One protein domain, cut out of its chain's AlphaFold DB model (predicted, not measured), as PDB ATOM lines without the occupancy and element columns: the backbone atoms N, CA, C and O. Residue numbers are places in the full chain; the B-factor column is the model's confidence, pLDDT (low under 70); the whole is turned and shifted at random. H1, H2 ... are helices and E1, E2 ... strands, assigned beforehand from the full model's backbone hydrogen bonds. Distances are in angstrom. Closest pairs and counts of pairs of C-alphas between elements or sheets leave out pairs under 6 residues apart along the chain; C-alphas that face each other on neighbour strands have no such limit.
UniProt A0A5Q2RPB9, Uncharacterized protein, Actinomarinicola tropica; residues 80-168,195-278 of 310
ATOM      1  N   PHE A  80     -25.582  46.587  19.015       95.06
ATOM      2  CA  PHE A  80     -26.652  46.781  20.000       95.06
ATOM      3  C   PHE A  80     -27.736  47.701  19.441       95.06
ATOM      4  O   PHE A  80     -27.435  48.810  18.999       95.06
ATOM      5  N   HIS A  81     -28.988  47.249  19.509       95.69
ATOM      6  CA  HIS A  81     -30.159  47.949  18.967       95.69
ATOM      7  C   HIS A  81     -30.876  48.794  20.024       95.69
ATOM      8  O   HIS A  81     -31.416  49.858  19.715       95.69
ATOM      9  N   LEU A  82     -30.859  48.351  21.287       95.44
ATOM     10  CA  LEU A  82     -31.392  49.132  22.402       95.44
ATOM     11  C   LEU A  82     -30.454  50.290  22.758       95.44
ATOM     12  O   LEU A  82     -29.242  50.079  22.816       95.44
ATOM     13  N   PRO A  83     -30.967  51.491  23.073       95.25
ATOM     14  CA  PRO A  83     -30.143  52.614  23.513       95.25
ATOM     15  C   PRO A  83     -29.525  52.369  24.901       95.25
ATOM     16  O   PRO A  83     -30.045  51.597  25.701       95.25
ATOM     17  N   ALA A  84     -28.413  53.047  25.205       92.62
ATOM     18  CA  ALA A  84     -27.766  52.959  26.524       92.62
ATOM     19  C   ALA A  84     -28.543  53.720  27.612       92.62
ATOM     20  O   ALA A  84     -28.458  53.401  28.794       92.62
ATOM     21  N   THR A  85     -29.304  54.737  27.201       89.81
ATOM     22  CA  THR A  85     -30.122  55.590  28.066       89.81
ATOM     23  C   THR A  85     -31.455  55.869  27.392       89.81
ATOM     24  O   THR A  85     -31.483  56.076  26.178       89.81
ATOM     25  N   ALA A  86     -32.528  55.936  28.171       85.94
ATOM     26  CA  ALA A  86     -33.867  56.212  27.669       85.94
ATOM     27  C   ALA A  86     -34.166  57.713  27.714       85.94
ATOM     28  O   ALA A  86     -33.683  58.426  28.598       85.94
ATOM     29  N   ASP A  87     -34.996  58.174  26.778       87.50
ATOM     30  CA  ASP A  87     -35.753  59.413  26.950       87.50
ATOM     31  C   ASP A  87     -37.061  59.042  27.654       87.50
ATOM     32  O   ASP A  87     -37.848  58.258  27.126       87.50
ATOM     33  N   VAL A  88     -37.237  59.514  28.885       91.38
ATOM     34  CA  VAL A  88     -38.275  59.016  29.797       91.38
ATOM     35  C   VAL A  88     -39.234  60.151  30.141       91.38
ATOM     36  O   VAL A  88     -38.771  61.252  30.470       91.38
ATOM     37  N   PRO A  89     -40.560  59.921  30.078       92.88
ATOM     38  CA  PRO A  89     -41.540  60.898  30.534       92.88
ATOM     39  C   PRO A  89     -41.286  61.334  31.983       92.88
ATOM     40  O   PRO A  89     -40.767  60.585  32.802       92.88
ATOM     41  N   SER A  90     -41.651  62.571  32.320       93.38
ATOM     42  CA  SER A  90     -41.320  63.166  33.627       93.38
ATOM     43  C   SER A  90     -42.010  62.524  34.833       93.38
ATOM     44  O   SER A  90     -41.684  62.868  35.960       93.38
ATOM     45  N   ASP A  91     -43.026  61.712  34.581       95.62
ATOM     46  CA  ASP A  91     -43.846  60.972  35.534       95.62
ATOM     47  C   ASP A  91     -43.472  59.483  35.590       95.62
ATOM     48  O   ASP A  91     -44.200  58.699  36.188       95.62
ATOM     49  N   PHE A  92     -42.347  59.102  34.977       96.88
ATOM     50  CA  PHE A  92     -41.812  57.746  34.971       96.88
ATOM     51  C   PHE A  92     -40.428  57.710  35.629       96.88
ATOM     52  O   PHE A  92     -39.609  58.615  35.446       96.88
ATOM     53  N   GLU A  93     -40.133  56.624  36.338       93.56
ATOM     54  CA  GLU A  93     -38.811  56.335  36.889       93.56
ATOM     55  C   GLU A  93     -38.158  55.142  36.195       93.56
ATOM     56  O   GLU A  93     -38.802  54.131  35.920       93.56
ATOM     57  N   VAL A  94     -36.855  55.254  35.917       91.81
ATOM     58  CA  VAL A  94     -36.053  54.166  35.339       91.81
ATOM     59  C   VAL A  94     -35.646  53.192  36.431       91.81
ATOM     60  O   VAL A  94     -35.079  53.585  37.454       91.81
ATOM     61  N   LEU A  95     -35.868  51.908  36.177       89.00
ATOM     62  CA  LEU A  95     -35.454  50.840  37.070       89.00
ATOM     63  C   LEU A  95     -33.925  50.663  37.056       89.00
ATOM     64  O   LEU A  95     -33.287  50.836  36.015       89.00
ATOM     65  N   PRO A  96     -33.308  50.308  38.197       86.56
ATOM     66  CA  PRO A  96     -31.862  50.151  38.278       86.56
ATOM     67  C   PRO A  96     -31.364  48.980  37.423       86.56
ATOM     68  O   PRO A  96     -31.991  47.921  37.361       86.56
ATOM     69  N   ALA A  97     -30.184  49.145  36.826       86.38
ATOM     70  CA  ALA A  97     -29.503  48.084  36.095       86.38
ATOM     71  C   ALA A  97     -28.925  47.027  37.049       86.38
ATOM     72  O   ALA A  97     -28.424  47.360  38.124       86.38
ATOM     73  N   ALA A  98     -28.947  45.751  36.654       84.19
ATOM     74  CA  ALA A  98     -28.452  44.630  37.468       84.19
ATOM     75  C   ALA A  98     -26.977  44.792  37.862       84.19
ATOM     76  O   ALA A  98     -26.594  44.487  38.987       84.19
ATOM     77  N   CYS A  99     -26.170  45.321  36.945       79.06
ATOM     78  CA  CYS A  99     -24.749  45.602  37.133       79.06
ATOM     79  C   CYS A  99     -24.458  46.665  38.218       79.06
ATOM     80  O   CYS A  99     -23.404  46.629  38.849       79.06
ATOM     81  N   ASP A 100     -25.390  47.600  38.428       77.69
ATOM     82  CA  ASP A 100     -25.249  48.766  39.304       77.69
ATOM     83  C   ASP A 100     -26.035  48.580  40.607       77.69
ATOM     84  O   ASP A 100     -25.907  49.375  41.542       77.69
ATOM     85  N   ALA A 101     -26.858  47.530  40.683       71.44
ATOM     86  CA  ALA A 101     -27.679  47.217  41.835       71.44
ATOM     87  C   ALA A 101     -26.845  46.468  42.892       71.44
ATOM     88  O   ALA A 101     -26.551  45.282  42.724       71.44
ATOM     89  N   PRO A 102     -26.495  47.109  44.026       57.91
ATOM     90  CA  PRO A 102     -25.611  46.517  45.035       57.91
ATOM     91  C   PRO A 102     -26.192  45.258  45.694       57.91
ATOM     92  O   PRO A 102     -25.438  44.443  46.221       57.91
ATOM     93  N   ASP A 103     -27.514  45.103  45.647       65.12
ATOM     94  CA  ASP A 103     -28.251  44.003  46.265       65.12
ATOM     95  C   ASP A 103     -28.720  42.943  45.238       65.12
ATOM     96  O   ASP A 103     -29.469  42.036  45.590       65.12
ATOM     97  N   GLY A 104     -28.269  43.021  43.971       62.84
ATOM     98  CA  GLY A 104     -28.712  42.118  42.889       62.84
ATOM     99  C   GLY A 104     -30.133  42.410  42.392       62.84
ATOM    100  O   GLY A 104     -30.783  41.572  41.778       62.84
ATOM    101  N   ASP A 105     -30.599  43.614  42.694       66.25
ATOM    102  CA  ASP A 105     -31.972  44.088  42.574       66.25
ATOM    103  C   ASP A 105     -32.272  44.776  41.229       66.25
ATOM    104  O   ASP A 105     -33.300  45.420  41.070       66.25
ATOM    105  N   GLY A 106     -31.370  44.712  40.256       75.19
ATOM    106  CA  GLY A 106     -31.566  45.365  38.965       75.19
ATOM    107  C   GLY A 106     -31.926  44.387  37.855       75.19
ATOM    108  O   GLY A 106     -31.872  43.171  38.034       75.19
ATOM    109  N   THR A 107     -32.255  44.926  36.686       85.25
ATOM    110  CA  THR A 107     -32.494  44.147  35.464       85.25
ATOM    111  C   THR A 107     -31.366  44.380  34.462       85.25
ATOM    112  O   THR A 107     -30.727  45.432  34.463       85.25
ATOM    113  N   TRP A 108     -31.055  43.392  33.622       88.06
ATOM    114  CA  TRP A 108     -30.014  43.565  32.600       88.06
ATOM    115  C   TRP A 108     -30.456  44.525  31.494       88.06
ATOM    116  O   TRP A 108     -29.691  45.400  31.090       88.06
ATOM    117  N   ILE A 109     -31.703  44.368  31.055       92.19
ATOM    118  CA  ILE A 109     -32.421  45.310  30.200       92.19
ATOM    119  C   ILE A 109     -33.302  46.152  31.114       92.19
ATOM    120  O   ILE A 109     -34.161  45.614  31.817       92.19
ATOM    121  N   THR A 110     -33.073  47.458  31.142       92.56
ATOM    122  CA  THR A 110     -33.808  48.389  32.003       92.56
ATOM    123  C   THR A 110     -34.950  49.042  31.245       92.56
ATOM    124  O   THR A 110     -34.904  49.185  30.027       92.56
ATOM    125  N   TYR A 111     -35.980  49.445  31.970       94.88
ATOM    126  CA  TYR A 111     -37.122  50.193  31.456       94.88
ATOM    127  C   TYR A 111     -37.638  51.119  32.554       94.88
ATOM    128  O   TYR A 111     -37.188  51.053  33.703       94.88
ATOM    129  N   ALA A 112     -38.554  52.000  32.186       95.62
ATOM    130  CA  ALA A 112     -39.206  52.928  33.078       95.62
ATOM    131  C   ALA A 112     -40.672  52.551  33.301       95.62
ATOM    132  O   ALA A 112     -41.346  52.052  32.400       95.62
ATOM    133  N   VAL A 113     -41.163  52.830  34.503       95.44
ATOM    134  CA  VAL A 113     -42.569  52.671  34.904       95.44
ATOM    135  C   VAL A 113     -43.065  53.968  35.542       95.44
ATOM    136  O   VAL A 113     -42.226  54.763  35.973       95.44
ATOM    137  N   PRO A 114     -44.383  54.225  35.609       96.38
ATOM    138  CA  PRO A 114     -44.901  55.398  36.310       96.38
ATOM    139  C   PRO A 114     -44.387  55.490  37.757       96.38
ATOM    140  O   PRO A 114     -44.357  54.494  38.476       96.38
ATOM    141  N   GLU A 115     -44.003  56.693  38.196       94.81
ATOM    142  CA  GLU A 115     -43.394  56.957  39.517       94.81
ATOM    143  C   GLU A 115     -44.298  56.589  40.707       94.81
ATOM    144  O   GLU A 115     -43.837  56.512  41.847       94.81
ATOM    145  N   ASP A 116     -45.603  56.440  40.483       93.44
ATOM    146  CA  ASP A 116     -46.572  56.095  41.518       93.44
ATOM    147  C   ASP A 116     -46.810  54.585  41.660       93.44
ATOM    148  O   ASP A 116     -47.599  54.182  42.517       93.44
ATOM    149  N   TRP A 117     -46.137  53.752  40.861       93.75
ATOM    150  CA  TRP A 117     -46.218  52.297  40.945       93.75
ATOM    151  C   TRP A 117     -45.224  51.756  41.976       93.75
ATOM    152  O   TRP A 117     -44.012  51.899  41.842       93.75
ATOM    153  N   ASP A 118     -45.730  51.071  43.001       89.50
ATOM    154  CA  ASP A 118     -44.884  50.465  44.029       89.50
ATOM    155  C   ASP A 118     -44.375  49.094  43.549       89.50
ATOM    156  O   ASP A 118     -45.166  48.187  43.310       89.50
ATOM    157  N   ASN A 119     -43.059  48.894  43.450       84.69
ATOM    158  CA  ASN A 119     -42.487  47.582  43.112       84.69
ATOM    159  C   ASN A 119     -42.734  46.564  44.249       84.69
ATOM    160  O   ASN A 119     -42.307  46.782  45.390       84.69
ATOM    161  N   THR A 120     -43.421  45.456  43.955       76.62
ATOM    162  CA  THR A 120     -43.890  44.481  44.959       76.62
ATOM    163  C   THR A 120     -43.252  43.105  44.870       76.62
ATOM    164  O   THR A 120     -43.253  42.372  45.865       76.62
ATOM    165  N   SER A 121     -42.664  42.744  43.735       64.25
ATOM    166  CA  SER A 121     -42.005  41.452  43.570       64.25
ATOM    167  C   SER A 121     -40.934  41.488  42.494       64.25
ATOM    168  O   SER A 121     -41.118  42.066  41.426       64.25
ATOM    169  N   ARG A 122     -39.830  40.787  42.766       60.16
ATOM    170  CA  ARG A 122     -38.814  40.437  41.773       60.16
ATOM    171  C   ARG A 122     -38.688  38.924  41.701       60.16
ATOM    172  O   ARG A 122     -38.298  38.298  42.690       60.16
ATOM    173  N   SER A 123     -38.968  38.339  40.545       50.59
ATOM    174  CA  SER A 123     -38.554  36.973  40.229       50.59
ATOM    175  C   SER A 123     -37.551  37.011  39.083       50.59
ATOM    176  O   SER A 123     -37.875  37.405  37.972       50.59
ATOM    177  N   GLY A 124     -36.324  36.566  39.372       49.41
ATOM    178  CA  GLY A 124     -35.335  36.236  38.345       49.41
ATOM    179  C   GLY A 124     -34.468  37.402  37.870       49.41
ATOM    180  O   GLY A 124     -34.694  37.972  36.817       49.41
ATOM    181  N   GLY A 125     -33.398  37.679  38.615       46.34
ATOM    182  CA  GLY A 125     -32.215  38.414  38.144       46.34
ATOM    183  C   GLY A 125     -30.937  37.729  38.638       46.34
ATOM    184  O   GLY A 125     -29.977  38.369  39.046       46.34
ATOM    185  N   GLY A 126     -30.962  36.396  38.752       42.34
ATOM    186  CA  GLY A 126     -29.900  35.626  39.393       42.34
ATOM    187  C   GLY A 126     -28.769  35.291  38.428       42.34
ATOM    188  O   GLY A 126     -28.938  34.394  37.617       42.34
ATOM    189  N   SER A 127     -27.621  35.969  38.545       50.38
ATOM    190  CA  SER A 127     -26.274  35.568  38.063       50.38
ATOM    191  C   SER A 127     -26.107  35.035  36.620       50.38
ATOM    192  O   SER A 127     -25.037  34.523  36.290       50.38
ATOM    193  N   GLY A 128     -27.129  35.122  35.769       60.25
ATOM    194  CA  GLY A 128     -27.153  34.568  34.416       60.25
ATOM    195  C   GLY A 128     -26.624  35.530  33.354       60.25
ATOM    196  O   GLY A 128     -26.334  36.694  33.634       60.25
ATOM    197  N   SER A 129     -26.490  35.036  32.120       74.50
ATOM    198  CA  SER A 129     -26.113  35.878  30.981       74.50
ATOM    199  C   SER A 129     -27.219  36.911  30.708       74.50
ATOM    200  O   SER A 129     -28.400  36.535  30.728       74.50
ATOM    201  N   PRO A 130     -26.871  38.187  30.436       83.62
ATOM    202  CA  PRO A 130     -27.833  39.259  30.174       83.62
ATOM    203  C   PRO A 130     -28.883  38.961  29.104       83.62
ATOM    204  O   PRO A 130     -29.976  39.510  29.158       83.62
ATOM    205  N   LEU A 131     -28.556  38.097  28.140       86.19
ATOM    206  CA  LEU A 131     -29.416  37.779  26.996       86.19
ATOM    207  C   LEU A 131     -30.073  36.394  27.083       86.19
ATOM    208  O   LEU A 131     -30.749  35.987  26.147       86.19
ATOM    209  N   SER A 132     -29.869  35.650  28.174       81.25
ATOM    210  CA  SER A 132     -30.430  34.299  28.347       81.25
ATOM    211  C   SER A 132     -31.303  34.149  29.588       81.25
ATOM    212  O   SER A 132     -31.709  33.037  29.916       81.25
ATOM    213  N   THR A 133     -31.510  35.230  30.335       82.06
ATOM    214  CA  THR A 133     -32.216  35.204  31.615       82.06
ATOM    215  C   THR A 133     -33.528  35.944  31.440       82.06
ATOM    216  O   THR A 133     -33.505  37.113  31.060       82.06
ATOM    217  N   SER A 134     -34.647  35.270  31.704       85.25
ATOM    218  CA  SER A 134     -35.934  35.950  31.805       85.25
ATOM    219  C   SER A 134     -35.990  36.789  33.077       85.25
ATOM    220  O   SER A 134     -35.313  36.497  34.069       85.25
ATOM    221  N   THR A 135     -36.770  37.861  33.051       86.94
ATOM    222  CA  THR A 135     -36.925  38.749  34.203       86.94
ATOM    223  C   THR A 135     -38.357  39.224  34.293       86.94
ATOM    224  O   THR A 135     -38.818  39.923  33.399       86.94
ATOM    225  N   GLU A 136     -39.002  38.930  35.419       90.50
ATOM    226  CA  GLU A 136     -40.349  39.405  35.721       90.50
ATOM    227  C   GLU A 136     -40.311  40.317  36.948       90.50
ATOM    228  O   GLU A 136     -39.816  39.941  38.023       90.50
ATOM    229  N   LEU A 137     -40.853  41.524  36.790       90.12
ATOM    230  CA  LEU A 137     -41.066  42.467  37.883       90.12
ATOM    231  C   LEU A 137     -42.556  42.743  38.064       90.12
ATOM    232  O   LEU A 137     -43.273  42.978  37.094       90.12
ATOM    233  N   GLY A 138     -42.994  42.740  39.323       91.75
ATOM    234  CA  GLY A 138     -44.356  43.072  39.725       91.75
ATOM    235  C   GLY A 138     -44.446  44.457  40.361       91.75
ATOM    236  O   GLY A 138     -43.555  44.878  41.108       91.75
ATOM    237  N   PHE A 139     -45.546  45.141  40.083       93.38
ATOM    238  CA  PHE A 139     -45.850  46.494  40.519       93.38
ATOM    239  C   PHE A 139     -47.285  46.564  41.038       93.38
ATOM    240  O   PHE A 139     -48.183  45.965  40.458       93.38
ATOM    241  N   VAL A 140     -47.524  47.334  42.095       92.31
ATOM    242  CA  VAL A 140     -48.869  47.693  42.551       92.31
ATOM    243  C   VAL A 140     -49.194  49.098  42.081       92.31
ATOM    244  O   VAL A 140     -48.500  50.060  42.414       92.31
ATOM    245  N   ARG A 141     -50.312  49.216  41.368       91.62
ATOM    246  CA  ARG A 141     -50.904  50.491  40.985       91.62
ATOM    247  C   ARG A 141     -51.773  51.046  42.112       91.62
ATOM    248  O   ARG A 141     -52.599  50.312  42.663       91.62
ATOM    249  N   PRO A 142     -51.697  52.354  42.410       84.19
ATOM    250  CA  PRO A 142     -52.557  52.979  43.416       84.19
ATOM    251  C   PRO A 142     -54.059  52.862  43.118       84.19
ATOM    252  O   PRO A 142     -54.878  52.956  44.038       84.19
ATOM    253  N   ASP A 143     -54.425  52.717  41.843       80.94
ATOM    254  CA  ASP A 143     -55.790  52.836  41.339       80.94
ATOM    255  C   ASP A 143     -56.389  51.545  40.762       80.94
ATOM    256  O   ASP A 143     -57.598  51.538  40.526       80.94
ATOM    257  N   ALA A 144     -55.594  50.489  40.545       73.62
ATOM    258  CA  ALA A 144     -55.990  49.430  39.608       73.62
ATOM    259  C   ALA A 144     -55.322  48.049  39.782       73.62
ATOM    260  O   ALA A 144     -55.351  47.234  38.865       73.62
ATOM    261  N   GLY A 145     -54.735  47.766  40.948       86.38
ATOM    262  CA  GLY A 145     -54.242  46.420  41.272       86.38
ATOM    263  C   GLY A 145     -52.814  46.133  40.803       86.38
ATOM    264  O   GLY A 145     -52.004  47.048  40.649       86.38
ATOM    265  N   ASP A 146     -52.488  44.849  40.672       92.75
ATOM    266  CA  ASP A 146     -51.146  44.371  40.332       92.75
ATOM    267  C   ASP A 146     -50.894  44.420  38.811       92.75
ATOM    268  O   ASP A 146     -51.772  44.120  38.001       92.75
ATOM    269  N   VAL A 147     -49.667  44.771  38.428       95.12
ATOM    270  CA  VAL A 147     -49.150  44.736  37.054       95.12
ATOM    271  C   VAL A 147     -47.838  43.973  37.057       95.12
ATOM    272  O   VAL A 147     -46.995  44.216  37.919       95.12
ATOM    273  N   SER A 148     -47.625  43.097  36.083       95.06
ATOM    274  CA  SER A 148     -46.314  42.496  35.843       95.06
ATOM    275  C   SER A 148     -45.740  42.945  34.507       95.06
ATOM    276  O   SER A 148     -46.466  43.186  33.542       95.06
ATOM    277  N   VAL A 149     -44.418  43.071  34.467       95.25
ATOM    278  CA  VAL A 149     -43.645  43.269  33.243       95.25
ATOM    279  C   VAL A 149     -42.592  42.173  33.185       95.25
ATOM    280  O   VAL A 149     -41.675  42.137  34.012       95.25
ATOM    281  N   ASP A 150     -42.748  41.283  32.213       94.56
ATOM    282  CA  ASP A 150     -41.852  40.171  31.931       94.56
ATOM    283  C   ASP A 150     -41.029  40.440  30.666       94.56
ATOM    284  O   ASP A 150     -41.526  40.972  29.670       94.56
ATOM    285  N   LEU A 151     -39.751  40.088  30.730       93.25
ATOM    286  CA  LEU A 151     -38.798  40.137  29.633       93.25
ATOM    287  C   LEU A 151     -38.299  38.716  29.392       93.25
ATOM    288  O   LEU A 151     -37.430  38.235  30.121       93.25
ATOM    289  N   GLU A 152     -38.799  38.065  28.347       92.12
ATOM    290  CA  GLU A 152     -38.415  36.700  27.992       92.12
ATOM    291  C   GLU A 152     -37.480  36.692  26.771       92.12
ATOM    292  O   GLU A 152     -37.851  37.220  25.718       92.12
ATOM    293  N   PRO A 153     -36.268  36.110  26.863       91.31
ATOM    294  CA  PRO A 153     -35.389  35.973  25.710       91.31
ATOM    295  C   PRO A 153     -35.976  34.978  24.709       91.31
ATOM    296  O   PRO A 153     -36.409  33.882  25.067       91.31
ATOM    297  N   GLU A 154     -35.934  35.325  23.428       90.25
ATOM    298  CA  GLU A 154     -36.451  34.444  22.390       90.25
ATOM    299  C   GLU A 154     -35.471  33.331  22.030       90.25
ATOM    300  O   GLU A 154     -34.266  33.537  21.862       90.25
ATOM    301  N   SER A 155     -36.022  32.137  21.820       85.50
ATOM    302  CA  SER A 155     -35.279  31.025  21.239       85.50
ATOM    303  C   SER A 155     -35.285  31.128  19.719       85.50
ATOM    304  O   SER A 155     -36.323  31.372  19.102       85.50
ATOM    305  N   ARG A 156     -34.125  30.915  19.096       84.44
ATOM    306  CA  ARG A 156     -33.977  30.949  17.638       84.44
ATOM    307  C   ARG A 156     -33.162  29.773  17.122       84.44
ATOM    308  O   ARG A 156     -32.211  29.321  17.759       84.44
ATOM    309  N   MET A 157     -33.523  29.312  15.934       80.19
ATOM    310  CA  MET A 157     -32.693  28.427  15.123       80.19
ATOM    311  C   MET A 157     -31.513  29.204  14.513       80.19
ATOM    312  O   MET A 157     -31.590  30.427  14.376       80.19
ATOM    313  N   PRO A 158     -30.435  28.521  14.077       72.38
ATOM    314  CA  PRO A 158     -29.295  29.174  13.425       72.38
ATOM    315  C   PRO A 158     -29.640  29.968  12.157       72.38
ATOM    316  O   PRO A 158     -28.886  30.856  11.785       72.38
ATOM    317  N   ASP A 159     -30.757  29.652  11.496       74.44
ATOM    318  CA  ASP A 159     -31.265  30.367  10.316       74.44
ATOM    319  C   ASP A 159     -32.152  31.581  10.664       74.44
ATOM    320  O   ASP A 159     -32.763  32.182   9.781       74.44
ATOM    321  N   GLY A 160     -32.241  31.937  11.951       77.12
ATOM    322  CA  GLY A 160     -33.003  33.077  12.456       77.12
ATOM    323  C   GLY A 160     -34.474  32.787  12.757       77.12
ATOM    324  O   GLY A 160     -35.144  33.661  13.318       77.12
ATOM    325  N   THR A 161     -34.974  31.585  12.444       84.94
ATOM    326  CA  THR A 161     -36.359  31.177  12.734       84.94
ATOM    327  C   THR A 161     -36.624  31.225  14.235       84.94
ATOM    328  O   THR A 161     -35.877  30.630  15.012       84.94
ATOM    329  N   ILE A 162     -37.686  31.920  14.644       88.00
ATOM    330  CA  ILE A 162     -38.093  32.033  16.049       88.00
ATOM    331  C   ILE A 162     -38.814  30.754  16.463       88.00
ATOM    332  O   ILE A 162     -39.619  30.221  15.698       88.00
ATOM    333  N   LEU A 163     -38.514  30.266  17.662       87.25
ATOM    334  CA  LEU A 163     -39.107  29.068  18.233       87.25
ATOM    335  C   LEU A 163     -40.003  29.410  19.422       87.25
ATOM    336  O   LEU A 163     -39.679  30.294  20.214       87.25
ATOM    337  N   ASP A 164     -41.102  28.677  19.560       84.69
ATOM    338  CA  ASP A 164     -41.955  28.721  20.741       84.69
ATOM    339  C   ASP A 164     -41.364  27.877  21.886       84.69
ATOM    340  O   ASP A 164     -40.336  27.206  21.742       84.69
ATOM    341  N   ALA A 165     -42.043  27.861  23.035       79.25
ATOM    342  CA  ALA A 165     -41.620  27.092  24.206       79.25
ATOM    343  C   ALA A 165     -41.543  25.565  23.969       79.25
ATOM    344  O   ALA A 165     -40.926  24.845  24.756       79.25
ATOM    345  N   SER A 166     -42.167  25.047  22.906       82.69
ATOM    346  CA  SER A 166     -42.101  23.637  22.510       82.69
ATOM    347  C   SER A 166     -40.990  23.340  21.492       82.69
ATOM    348  O   SER A 166     -40.704  22.171  21.215       82.69
ATOM    349  N   GLY A 167     -40.328  24.381  20.978       83.81
ATOM    350  CA  GLY A 167     -39.308  24.296  19.939       83.81
ATOM    351  C   GLY A 167     -39.873  24.255  18.517       83.81
ATOM    352  O   GLY A 167     -39.147  23.875  17.597       83.81
ATOM    353  N   GLU A 168     -41.149  24.597  18.319       88.81
ATOM    354  CA  GLU A 168     -41.771  24.730  16.998       88.81
ATOM    355  C   GLU A 168     -41.653  26.171  16.478       88.81
ATOM    356  O   GLU A 168     -41.475  27.105  17.251       88.81
ATOM    357  N   ARG A 195     -52.134  46.922  18.202       93.25
ATOM    358  CA  ARG A 195     -52.641  48.160  18.811       93.25
ATOM    359  C   ARG A 195     -51.895  49.405  18.360       93.25
ATOM    360  O   ARG A 195     -52.443  50.503  18.437       93.25
ATOM    361  N   GLY A 196     -50.685  49.249  17.840       95.06
ATOM    362  CA  GLY A 196     -49.880  50.360  17.366       95.06
ATOM    363  C   GLY A 196     -48.410  50.005  17.256       95.06
ATOM    364  O   GLY A 196     -48.012  48.852  17.403       95.06
ATOM    365  N   THR A 197     -47.609  51.028  16.997       97.44
ATOM    366  CA  THR A 197     -46.160  50.918  16.865       97.44
ATOM    367  C   THR A 197     -45.518  52.030  17.674       97.44
ATOM    368  O   THR A 197     -46.003  53.164  17.649       97.44
ATOM    369  N   VAL A 198     -44.438  51.692  18.361       97.00
ATOM    370  CA  VAL A 198     -43.592  52.606  19.125       97.00
ATOM    371  C   VAL A 198     -42.160  52.549  18.613       97.00
ATOM    372  O   VAL A 198     -41.785  51.591  17.939       97.00
ATOM    373  N   THR A 199     -41.352  53.561  18.917       96.75
ATOM    374  CA  THR A 199     -39.941  53.580  18.504       96.75
ATOM    375  C   THR A 199     -39.042  53.283  19.697       96.75
ATOM    376  O   THR A 199     -38.998  54.054  20.652       96.75
ATOM    377  N   VAL A 200     -38.276  52.194  19.620       95.19
ATOM    378  CA  VAL A 200     -37.284  51.812  20.638       95.19
ATOM    379  C   VAL A 200     -35.899  51.939  20.014       95.19
ATOM    380  O   VAL A 200     -35.550  51.180  19.118       95.19
ATOM    381  N   GLY A 201     -35.091  52.913  20.432       91.81
ATOM    382  CA  GLY A 201     -33.824  53.191  19.741       91.81
ATOM    383  C   GLY A 201     -34.053  53.593  18.275       91.81
ATOM    384  O   GLY A 201     -34.631  54.646  18.011       91.81
ATOM    385  N   GLU A 202     -33.591  52.773  17.325       92.50
ATOM    386  CA  GLU A 202     -33.756  53.000  15.875       92.50
ATOM    387  C   GLU A 202     -34.781  52.058  15.203       92.50
ATOM    388  O   GLU A 202     -34.955  52.123  13.984       92.50
ATOM    389  N   GLN A 203     -35.464  51.199  15.969       95.38
ATOM    390  CA  GLN A 203     -36.442  50.222  15.459       95.38
ATOM    391  C   GLN A 203     -37.888  50.638  15.753       95.38
ATOM    392  O   GLN A 203     -38.200  51.193  16.810       95.38
ATOM    393  N   ASP A 204     -38.770  50.315  14.808       97.25
ATOM    394  CA  ASP A 204     -40.221  50.412  14.952       97.25
ATOM    395  C   ASP A 204     -40.752  49.084  15.516       97.25
ATOM    396  O   ASP A 204     -40.694  48.047  14.851       97.25
ATOM    397  N   VAL A 205     -41.273  49.116  16.741       97.06
ATOM    398  CA  VAL A 205     -41.745  47.948  17.497       97.06
ATOM    399  C   VAL A 205     -43.268  47.945  17.548       97.06
ATOM    400  O   VAL A 205     -43.891  48.894  18.018       97.06
ATOM    401  N   GLU A 206     -43.884  46.869  17.067       97.88
ATOM    402  CA  GLU A 206     -45.337  46.692  17.108       97.88
ATOM    403  C   GLU A 206     -45.801  46.143  18.464       97.88
ATOM    404  O   GLU A 206     -45.210  45.204  19.001       97.88
ATOM    405  N   ILE A 207     -46.883  46.718  18.990       98.06
ATOM    406  CA  ILE A 207     -47.520  46.309  20.243       98.06
ATOM    407  C   ILE A 207     -48.785  45.529  19.915       98.06
ATOM    408  O   ILE A 207     -49.657  46.004  19.182       98.06
ATOM    409  N   TRP A 208     -48.897  44.349  20.505       98.12
ATOM    410  CA  TRP A 208     -49.984  43.405  20.317       98.12
ATOM    411  C   TRP A 208     -50.718  43.201  21.637       98.12
ATOM    412  O   TRP A 208     -50.069  43.017  22.656       98.12
ATOM    413  N   VAL A 209     -52.050  43.206  21.648       97.50
ATOM    414  CA  VAL A 209     -52.828  43.088  22.893       97.50
ATOM    415  C   VAL A 209     -53.860  41.974  22.794       97.50
ATOM    416  O   VAL A 209     -54.611  41.908  21.820       97.50
ATOM    417  N   ALA A 210     -53.918  41.133  23.823       96.88
ATOM    418  CA  ALA A 210     -54.992  40.178  24.051       96.88
ATOM    419  C   ALA A 210     -55.815  40.616  25.267       96.88
ATOM    420  O   ALA A 210     -55.348  40.571  26.402       96.88
ATOM    421  N   ASP A 211     -57.049  41.048  25.012       94.88
ATOM    422  CA  ASP A 211     -57.983  41.497  26.050       94.88
ATOM    423  C   ASP A 211     -58.537  40.312  26.860       94.88
ATOM    424  O   ASP A 211     -59.010  39.329  26.274       94.88
ATOM    425  N   GLN A 212     -58.533  40.428  28.193       93.75
ATOM    426  CA  GLN A 212     -59.077  39.430  29.124       93.75
ATOM    427  C   GLN A 212     -60.523  39.029  28.786       93.75
ATOM    428  O   GLN A 212     -60.931  37.881  28.965       93.75
ATOM    429  N   SER A 213     -61.311  39.956  28.232       93.31
ATOM    430  CA  SER A 213     -62.715  39.729  27.876       93.31
ATOM    431  C   SER A 213     -62.936  38.725  26.738       93.31
ATOM    432  O   SER A 213     -64.077  38.305  26.523       93.31
ATOM    433  N   GLN A 214     -61.884  38.309  26.022       93.19
ATOM    434  CA  GLN A 214     -61.968  37.238  25.020       93.19
ATOM    435  C   GLN A 214     -62.353  35.892  25.646       93.19
ATOM    436  O   GLN A 214     -63.089  35.115  25.031       93.19
ATOM    437  N   ALA A 215     -61.882  35.636  26.867       89.25
ATOM    438  CA  ALA A 215     -62.119  34.403  27.606       89.25
ATOM    439  C   ALA A 215     -62.084  34.694  29.120       89.25
ATOM    440  O   ALA A 215     -61.142  34.300  29.796       89.25
ATOM    441  N   PRO A 216     -63.071  35.424  29.669       86.56
ATOM    442  CA  PRO A 216     -62.995  35.994  31.020       86.56
ATOM    443  C   PRO A 216     -62.986  34.947  32.143       86.56
ATOM    444  O   PRO A 216     -62.579  35.250  33.257       86.56
ATOM    445  N   ASP A 217     -63.444  33.722  31.869       85.25
ATOM    446  CA  ASP A 217     -63.408  32.621  32.836       85.25
ATOM    447  C   ASP A 217     -62.052  31.873  32.810       85.25
ATOM    448  O   ASP A 217     -61.766  31.075  33.708       85.25
ATOM    449  N   GLU A 218     -61.218  32.110  31.789       86.75
ATOM    450  CA  GLU A 218     -59.946  31.423  31.544       86.75
ATOM    451  C   GLU A 218     -58.718  32.346  31.599       86.75
ATOM    452  O   GLU A 218     -57.659  31.924  32.067       86.75
ATOM    453  N   LEU A 219     -58.846  33.587  31.129       87.00
ATOM    454  CA  LEU A 219     -57.812  34.615  31.162       87.00
ATOM    455  C   LEU A 219     -57.862  35.342  32.503       87.00
ATOM    456  O   LEU A 219     -58.845  35.998  32.842       87.00
ATOM    457  N   GLY A 220     -56.770  35.244  33.257       87.44
ATOM    458  CA  GLY A 220     -56.610  35.976  34.514       87.44
ATOM    459  C   GLY A 220     -56.160  37.428  34.341       87.44
ATOM    460  O   GLY A 220     -56.058  38.132  35.334       87.44
ATOM    461  N   SER A 221     -55.835  37.858  33.118       94.06
ATOM    462  CA  SER A 221     -55.327  39.204  32.841       94.06
ATOM    463  C   SER A 221     -55.479  39.568  31.364       94.06
ATOM    464  O   SER A 221     -55.645  38.688  30.514       94.06
ATOM    465  N   THR A 222     -55.419  40.865  31.074       96.88
ATOM    466  CA  THR A 222     -55.100  41.391  29.745       96.88
ATOM    467  C   THR A 222     -53.582  41.395  29.586       96.88
ATOM    468  O   THR A 222     -52.866  41.726  30.530       96.88
ATOM    469  N   GLU A 223     -53.096  41.048  28.395       97.31
ATOM    470  CA  GLU A 223     -51.664  41.017  28.077       97.31
ATOM    471  C   GLU A 223     -51.351  41.940  26.896       97.31
ATOM    472  O   GLU A 223     -51.982  41.841  25.839       97.31
ATOM    473  N   ALA A 224     -50.329  42.784  27.036       98.19
ATOM    474  CA  ALA A 224     -49.689  43.493  25.935       98.19
ATOM    475  C   ALA A 224     -48.305  42.894  25.668       98.19
ATOM    476  O   ALA A 224     -47.513  42.732  26.591       98.19
ATOM    477  N   LYS A 225     -48.007  42.578  24.407       97.94
ATOM    478  CA  LYS A 225     -46.750  41.972  23.967       97.94
ATOM    479  C   LYS A 225     -46.062  42.799  22.899       97.94
ATOM    480  O   LYS A 225     -46.701  43.301  21.972       97.94
ATOM    481  N   ALA A 226     -44.746  42.885  23.001       97.50
ATOM    482  CA  ALA A 226     -43.888  43.474  21.986       97.50
ATOM    483  C   ALA A 226     -42.620  42.638  21.826       97.50
ATOM    484  O   ALA A 226     -42.029  42.199  22.808       97.50
ATOM    485  N   ARG A 227     -42.197  42.431  20.579       95.69
ATOM    486  CA  ARG A 227     -40.916  41.797  20.261       95.69
ATOM    487  C   ARG A 227     -39.888  42.881  19.985       95.69
ATOM    488  O   ARG A 227     -40.109  43.703  19.100       95.69
ATOM    489  N   VAL A 228     -38.778  42.856  20.710       95.69
ATOM    490  CA  VAL A 228     -37.742  43.887  20.637       95.69
ATOM    491  C   VAL A 228     -36.400  43.238  20.340       95.69
ATOM    492  O   VAL A 228     -35.958  42.345  21.064       95.69
ATOM    493  N   GLU A 229     -35.743  43.676  19.268       94.88
ATOM    494  CA  GLU A 229     -34.375  43.258  18.966       94.88
ATOM    495  C   GLU A 229     -33.416  43.975  19.918       94.88
ATOM    496  O   GLU A 229     -33.516  45.180  20.135       94.88
ATOM    497  N   VAL A 230     -32.494  43.241  20.532       94.69
ATOM    498  CA  VAL A 230     -31.599  43.785  21.562       94.69
ATOM    499  C   VAL A 230     -30.190  43.954  21.027       94.69
ATOM    500  O   VAL A 230     -29.583  45.013  21.208       94.69
ATOM    501  N   ALA A 231     -29.683  42.926  20.355       93.50
ATOM    502  CA  ALA A 231     -28.331  42.893  19.822       93.50
ATOM    503  C   ALA A 231     -28.231  41.917  18.647       93.50
ATOM    504  O   ALA A 231     -28.992  40.952  18.602       93.50
ATOM    505  N   ASP A 232     -27.243  42.097  17.773       92.19
ATOM    506  CA  ASP A 232     -26.750  41.010  16.929       92.19
ATOM    507  C   ASP A 232     -25.389  40.559  17.462       92.19
ATOM    508  O   ASP A 232     -24.475  41.365  17.629       92.19
ATOM    509  N   LEU A 233     -25.252  39.267  17.754       90.38
ATOM    510  CA  LEU A 233     -24.056  38.683  18.363       90.38
ATOM    511  C   LEU A 233     -23.249  37.891  17.327       90.38
ATOM    512  O   LEU A 233     -23.844  37.357  16.394       90.38
ATOM    513  N   PRO A 234     -21.927  37.733  17.480       88.44
ATOM    514  CA  PRO A 234     -21.124  36.937  16.555       88.44
ATOM    515  C   PRO A 234     -21.634  35.492  16.421       88.44
ATOM    516  O   PRO A 234     -21.989  34.856  17.401       88.44
ATOM    517  N   ASN A 235     -21.676  34.923  15.220       84.50
ATOM    518  CA  ASN A 235     -22.157  33.557  14.994       84.50
ATOM    519  C   ASN A 235     -21.026  32.665  14.455       84.50
ATOM    520  O   ASN A 235     -20.860  32.551  13.240       84.50
ATOM    521  N   PRO A 236     -20.250  31.995  15.327       72.38
ATOM    522  CA  PRO A 236     -19.092  31.203  14.902       72.38
ATOM    523  C   PRO A 236     -19.477  29.928  14.136       72.38
ATOM    524  O   PRO A 236     -18.633  29.313  13.488       72.38
ATOM    525  N   ALA A 237     -20.739  29.499  14.232       70.94
ATOM    526  CA  ALA A 237     -21.248  28.309  13.557       70.94
ATOM    527  C   ALA A 237     -21.753  28.596  12.132       70.94
ATOM    528  O   ALA A 237     -22.035  27.656  11.382       70.94
ATOM    529  N   ALA A 238     -21.883  29.870  11.763       68.50
ATOM    530  CA  ALA A 238     -22.365  30.295  10.461       68.50
ATOM    531  C   ALA A 238     -21.239  30.471   9.437       68.50
ATOM    532  O   ALA A 238     -20.093  30.769   9.768       68.50
ATOM    533  N   GLY A 239     -21.587  30.295   8.160       67.06
ATOM    534  CA  GLY A 239     -20.719  30.699   7.056       67.06
ATOM    535  C   GLY A 239     -20.685  32.221   6.876       67.06
ATOM    536  O   GLY A 239     -21.335  32.965   7.606       67.06
ATOM    537  N   ASP A 240     -19.976  32.681   5.842       65.94
ATOM    538  CA  ASP A 240     -19.757  34.111   5.555       65.94
ATOM    539  C   ASP A 240     -21.035  34.962   5.410       65.94
ATOM    540  O   ASP A 240     -20.959  36.186   5.514       65.94
ATOM    541  N   GLU A 241     -22.188  34.345   5.144       63.81
ATOM    542  CA  GLU A 241     -23.461  35.043   4.924       63.81
ATOM    543  C   GLU A 241     -24.245  35.314   6.225       63.81
ATOM    544  O   GLU A 241     -25.033  36.253   6.245       63.81
ATOM    545  N   ASP A 242     -23.970  34.582   7.315       72.50
ATOM    546  CA  ASP A 242     -24.761  34.614   8.560       72.50
ATOM    547  C   ASP A 242     -23.884  34.867   9.803       72.50
ATOM    548  O   ASP A 242     -24.129  34.327  10.882       72.50
ATOM    549  N   LYS A 243     -22.835  35.693   9.662       82.12
ATOM    550  CA  LYS A 243     -21.819  35.966  10.704       82.12
ATOM    551  C   LYS A 243     -22.364  36.526  12.024       82.12
ATOM    552  O   LYS A 243     -21.610  36.597  12.992       82.12
ATOM    553  N   LEU A 244     -23.627  36.943  12.061       85.44
ATOM    554  CA  LEU A 244     -24.297  37.467  13.244       85.44
ATOM    555  C   LEU A 244     -25.587  36.687  13.524       85.44
ATOM    556  O   LEU A 244     -26.286  36.271  12.601       85.44
ATOM    557  N   ARG A 245     -25.909  36.505  14.805       86.31
ATOM    558  CA  ARG A 245     -27.152  35.908  15.302       86.31
ATOM    559  C   ARG A 245     -27.958  36.985  16.045       86.31
ATOM    560  O   ARG A 245     -27.410  37.587  16.969       86.31
ATOM    561  N   PRO A 246     -29.224  37.239  15.682       89.31
ATOM    562  CA  PRO A 246     -30.037  38.221  16.385       89.31
ATOM    563  C   PRO A 246     -30.430  37.692  17.769       89.31
ATOM    564  O   PRO A 246     -30.817  36.531  17.919       89.31
ATOM    565  N   ALA A 247     -30.362  38.558  18.770       90.75
ATOM    566  CA  ALA A 247     -30.896  38.355  20.106       90.75
ATOM    567  C   ALA A 247     -32.068  39.316  20.314       90.75
ATOM    568  O   ALA A 247     -31.935  40.526  20.126       90.75
ATOM    569  N   SER A 248     -33.216  38.778  20.705       93.00
ATOM    570  CA  SER A 248     -34.448  39.534  20.915       93.00
ATOM    571  C   SER A 248     -35.168  39.058  22.164       93.00
ATOM    572  O   SER A 248     -34.944  37.943  22.638       93.00
ATOM    573  N   PHE A 249     -36.021  39.925  22.695       94.38
ATOM    574  CA  PHE A 249     -36.880  39.635  23.832       94.38
ATOM    575  C   PHE A 249     -38.339  39.850  23.453       94.38
ATOM    576  O   PHE A 249     -38.662  40.735  22.652       94.38
ATOM    577  N   VAL A 250     -39.220  39.072  24.071       96.06
ATOM    578  CA  VAL A 250     -40.638  39.395  24.164       96.06
ATOM    579  C   VAL A 250     -40.869  40.088  25.493       96.06
ATOM    580  O   VAL A 250     -40.602  39.541  26.558       96.06
ATOM    581  N   VAL A 251     -41.359  41.314  25.405       97.12
ATOM    582  CA  VAL A 251     -41.819  42.104  26.539       97.12
ATOM    583  C   VAL A 251     -43.295  41.789  26.712       97.12
ATOM    584  O   VAL A 251     -44.059  42.020  25.774       97.12
ATOM    585  N   THR A 252     -43.696  41.288  27.875       97.62
ATOM    586  CA  THR A 252     -45.102  41.057  28.225       97.62
ATOM    587  C   THR A 252     -45.485  41.947  29.398       97.62
ATOM    588  O   THR A 252     -44.874  41.868  30.457       97.62
ATOM    589  N   ILE A 253     -46.497  42.793  29.219       97.75
ATOM    590  CA  ILE A 253     -47.110  43.584  30.288       97.75
ATOM    591  C   ILE A 253     -48.478  42.971  30.573       97.75
ATOM    592  O   ILE A 253     -49.320  42.945  29.672       97.75
ATOM    593  N   SER A 254     -48.709  42.508  31.799       96.88
ATOM    594  CA  SER A 254     -49.962  41.854  32.194       96.88
ATOM    595  C   SER A 254     -50.638  42.598  33.340       96.88
ATOM    596  O   SER A 254     -49.981  42.984  34.308       96.88
ATOM    597  N   TRP A 255     -51.953  42.801  33.241       95.94
ATOM    598  CA  TRP A 255     -52.758  43.464  34.274       95.94
ATOM    599  C   TRP A 255     -54.185  42.915  34.327       95.94
ATOM    600  O   TRP A 255     -54.722  42.443  33.322       95.94
ATOM    601  N   ASP A 256     -54.819  43.004  35.495       94.94
ATOM    602  CA  ASP A 256     -56.248  42.718  35.631       94.94
ATOM    603  C   ASP A 256     -57.064  43.940  35.173       94.94
ATOM    604  O   ASP A 256     -57.105  44.986  35.830       94.94
ATOM    605  N   ALA A 257     -57.712  43.826  34.012       92.31
ATOM    606  CA  ALA A 257     -58.497  44.921  33.448       92.31
ATOM    607  C   ALA A 257     -59.809  45.169  34.218       92.31
ATOM    608  O   ALA A 257     -60.418  46.232  34.056       92.31
ATOM    609  N   GLU A 258     -60.252  44.228  35.062       91.12
ATOM    610  CA  GLU A 258     -61.402  44.417  35.951       91.12
ATOM    611  C   GLU A 258     -61.066  45.328  37.142       91.12
ATOM    612  O   GLU A 258     -61.933  46.094  37.583       91.12
ATOM    613  N   ASP A 259     -59.819  45.289  37.621       90.44
ATOM    614  CA  ASP A 259     -59.330  46.141  38.710       90.44
ATOM    615  C   ASP A 259     -58.910  47.531  38.215       90.44
ATOM    616  O   ASP A 259     -59.115  48.525  38.917       90.44
ATOM    617  N   GLY A 260     -58.446  47.638  36.970       90.88
ATOM    618  CA  GLY A 260     -58.370  48.902  36.250       90.88
ATOM    619  C   GLY A 260     -57.433  48.855  35.050       90.88
ATOM    620  O   GLY A 260     -56.316  48.349  35.102       90.88
ATOM    621  N   ASP A 261     -57.878  49.445  33.948       93.19
ATOM    622  CA  ASP A 261     -57.165  49.334  32.679       93.19
ATOM    623  C   ASP A 261     -55.864  50.161  32.639       93.19
ATOM    624  O   ASP A 261     -55.729  51.159  33.362       93.19
ATOM    625  N   ILE A 262     -54.915  49.744  31.795       93.94
ATOM    626  CA  ILE A 262     -53.714  50.509  31.434       93.94
ATOM    627  C   ILE A 262     -53.928  51.050  30.023       93.94
ATOM    628  O   ILE A 262     -54.242  50.305  29.099       93.94
ATOM    629  N   ASP A 263     -53.763  52.356  29.839       94.31
ATOM    630  CA  ASP A 263     -53.942  52.957  28.525       94.31
ATOM    631  C   ASP A 263     -52.745  52.710  27.588       94.31
ATOM    632  O   ASP A 263     -51.600  52.551  28.018       94.31
ATOM    633  N   ASP A 264     -53.016  52.751  26.280       95.69
ATOM    634  CA  ASP A 264     -52.026  52.497  25.227       95.69
ATOM    635  C   ASP A 264     -50.782  53.412  25.325       95.69
ATOM    636  O   ASP A 264     -49.695  53.000  24.920       95.69
ATOM    637  N   ALA A 265     -50.900  54.642  25.854       96.25
ATOM    638  CA  ALA A 265     -49.753  55.547  25.977       96.25
ATOM    639  C   ALA A 265     -48.827  55.142  27.132       96.25
ATOM    640  O   ALA A 265     -47.607  55.257  27.000       96.25
ATOM    641  N   THR A 266     -49.386  54.627  28.229       96.69
ATOM    642  CA  THR A 266     -48.606  54.059  29.335       96.69
ATOM    643  C   THR A 266     -47.866  52.799  28.885       96.69
ATOM    644  O   THR A 266     -46.653  52.711  29.069       96.69
ATOM    645  N   ILE A 267     -48.555  51.870  28.206       97.38
ATOM    646  CA  ILE A 267     -47.944  50.656  27.624       97.38
ATOM    647  C   ILE A 267     -46.811  51.040  26.665       97.38
ATOM    648  O   ILE A 267     -45.701  50.518  26.763       97.38
ATOM    649  N   GLY A 268     -47.083  51.990  25.765       97.69
ATOM    650  CA  GLY A 268     -46.096  52.491  24.819       97.69
ATOM    651  C   GLY A 268     -44.869  53.080  25.511       97.69
ATOM    652  O   GLY A 268     -43.756  52.706  25.167       97.69
ATOM    653  N   SER A 269     -45.058  53.913  26.537       97.75
ATOM    654  CA  SER A 269     -43.955  54.554  27.269       97.75
ATOM    655  C   SER A 269     -43.050  53.543  27.985       97.75
ATOM    656  O   SER A 269     -41.830  53.706  27.979       97.75
ATOM    657  N   ILE A 270     -43.621  52.472  28.555       97.31
ATOM    658  CA  ILE A 270     -42.839  51.385  29.168       97.31
ATOM    659  C   ILE A 270     -41.943  50.729  28.109       97.31
ATOM    660  O   ILE A 270     -40.740  50.589  28.320       97.31
ATOM    661  N   ILE A 271     -42.494  50.393  26.941       97.50
ATOM    662  CA  ILE A 271     -41.746  49.728  25.862       97.50
ATOM    663  C   ILE A 271     -40.707  50.671  25.228       97.50
ATOM    664  O   ILE A 271     -39.565  50.268  25.017       97.50
ATOM    665  N   GLU A 272     -41.049  51.938  24.975       97.19
ATOM    666  CA  GLU A 272     -40.134  52.958  24.421       97.19
ATOM    667  C   GLU A 272     -38.922  53.221  25.316       97.19
ATOM    668  O   GLU A 272     -37.836  53.544  24.830       97.19
ATOM    669  N   SER A 273     -39.091  53.053  26.627       97.31
ATOM    670  CA  SER A 273     -38.037  53.281  27.613       97.31
ATOM    671  C   SER A 273     -37.035  52.127  27.760       97.31
ATOM    672  O   SER A 273     -36.105  52.227  28.569       97.31
ATOM    673  N   LEU A 274     -37.195  51.036  26.999       96.88
ATOM    674  CA  LEU A 274     -36.271  49.906  27.039       96.88
ATOM    675  C   LEU A 274     -34.851  50.335  26.674       96.88
ATOM    676  O   LEU A 274     -34.592  50.994  25.667       96.88
ATOM    677  N   THR A 275     -33.910  49.921  27.510       95.88
ATOM    678  CA  THR A 275     -32.505  50.301  27.434       95.88
ATOM    679  C   THR A 275     -31.603  49.129  27.751       95.88
ATOM    680  O   THR A 275     -31.942  48.238  28.528       95.88
ATOM    681  N   LEU A 276     -30.414  49.165  27.163       95.12
ATOM    682  CA  LEU A 276     -29.324  48.251  27.457       95.12
ATOM    683  C   LEU A 276     -28.141  49.076  27.980       95.12
ATOM    684  O   LEU A 276     -27.351  49.562  27.162       95.12
ATOM    685  N   PRO A 277     -28.048  49.283  29.308       93.69
ATOM    686  CA  PRO A 277     -27.012  50.103  29.931       93.69
ATOM    687  C   PRO A 277     -25.596  49.657  29.556       93.69
ATOM    688  O   PRO A 277     -25.362  48.474  29.300       93.69
ATOM    689  N   ASP A 278     -24.638  50.587  29.568       93.69
ATOM    690  CA  ASP A 278     -23.259  50.318  29.129       93.69
ATOM    691  C   ASP A 278     -22.610  49.167  29.909       93.69
ATOM    692  O   ASP A 278     -22.024  48.274  29.308       93.69
TER     693      ASP A 278
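What this domain is: This is residues 80 to 168 and 195 to 278 of the 310 residues of an uncharacterized protein of Actinomarinicola tropica (UniProt A0A5Q2RPB9). One long, strongly twisted antiparallel sheet of seven strands curls round a single short helix, H1, and a small hairpin, E1 and E2, packs on the same helix through E2. E8 and E9 are the two longest strands, and the link between them reaches one far end of the longest axis. The 173 printed residues hold nine named strands and then one named helix, in the order E1 to E9, H1; the large sheet runs E3 E4 E5 E9 E8 E7 E6. The class is mostly strand, with 76 residues in named elements, under half of those printed. The whole is compact, with a radius of gyration of the C-alphas of 16.6 A and spans of 54 by 40 by 29 A.

How they stand to each other: E1, residues 92 to 94, and E2, residues 112 to 114, form an antiparallel hairpin, with N 93 and O 113 2.8 A apart. E3, residues 118 to 123, E4, residues 135 to 141, and E5, residues 145 to 153, form a meander, each strand the antiparallel neighbour of the one before; N 120 and O 138 are 2.9 A apart, N 139 and O 147 2.8 A. E6, residues 195 to 200, E7, residues 203 to 210, E8, residues 222 to 234, and E9, residues 244 to 255, form a second meander, with N 205 and O 198 at 2.8 A, N 225 and O 208 at 2.7 A, and N 245 and O 233 at 2.7 A. E7 is staggered, pairing with E6 over residues 203 to 207 and with E8 over 207 to 210. E9 is also the antiparallel neighbour of E5, with N 150 and O 252 2.8 A apart. E3 and E6 are the edge strands. H1, residues 264 to 272, is on this sheet; its closest C-alphas to E6 are those of Glu 272 and Val 200, 4.9 A apart. The closest C-alphas of H1 and E2 are those of Ile 270 and Ala 112, 5.6 A apart, while E1 and H1 are apart. In H1 every O i to N i+4 pair is within hydrogen-bond range.

Where its parts are: E1 begins at C-alpha 92, (-41.812, 57.746, 34.971), and measures 6.8 A; E2 measures 7.0 A, E3 15.4 A, E4 19.5 A, E5 26.6 A, E6 15.9 A and E7 22.8 A. E8 measures 36.7 A from C-alpha 222, (-55.100, 41.391, 29.745), and E9 35.9 A. H1 measures 11.9 A and ends at C-alpha 272, (-40.134, 52.958, 24.421).

The domain as a whole: The C-alphas of Asp 143 and Asp 240, the two farthest apart, are 54.1 A apart. Residues 169 to 194 are not printed, and C-alphas 168 and 195 are 25.9 A apart across this cut. The links E1 to E2, E3 to E4 and E7 to E8 are long. The model's pLDDT is under 70 at residues 102 to 105, 121 to 128 and 238 to 241.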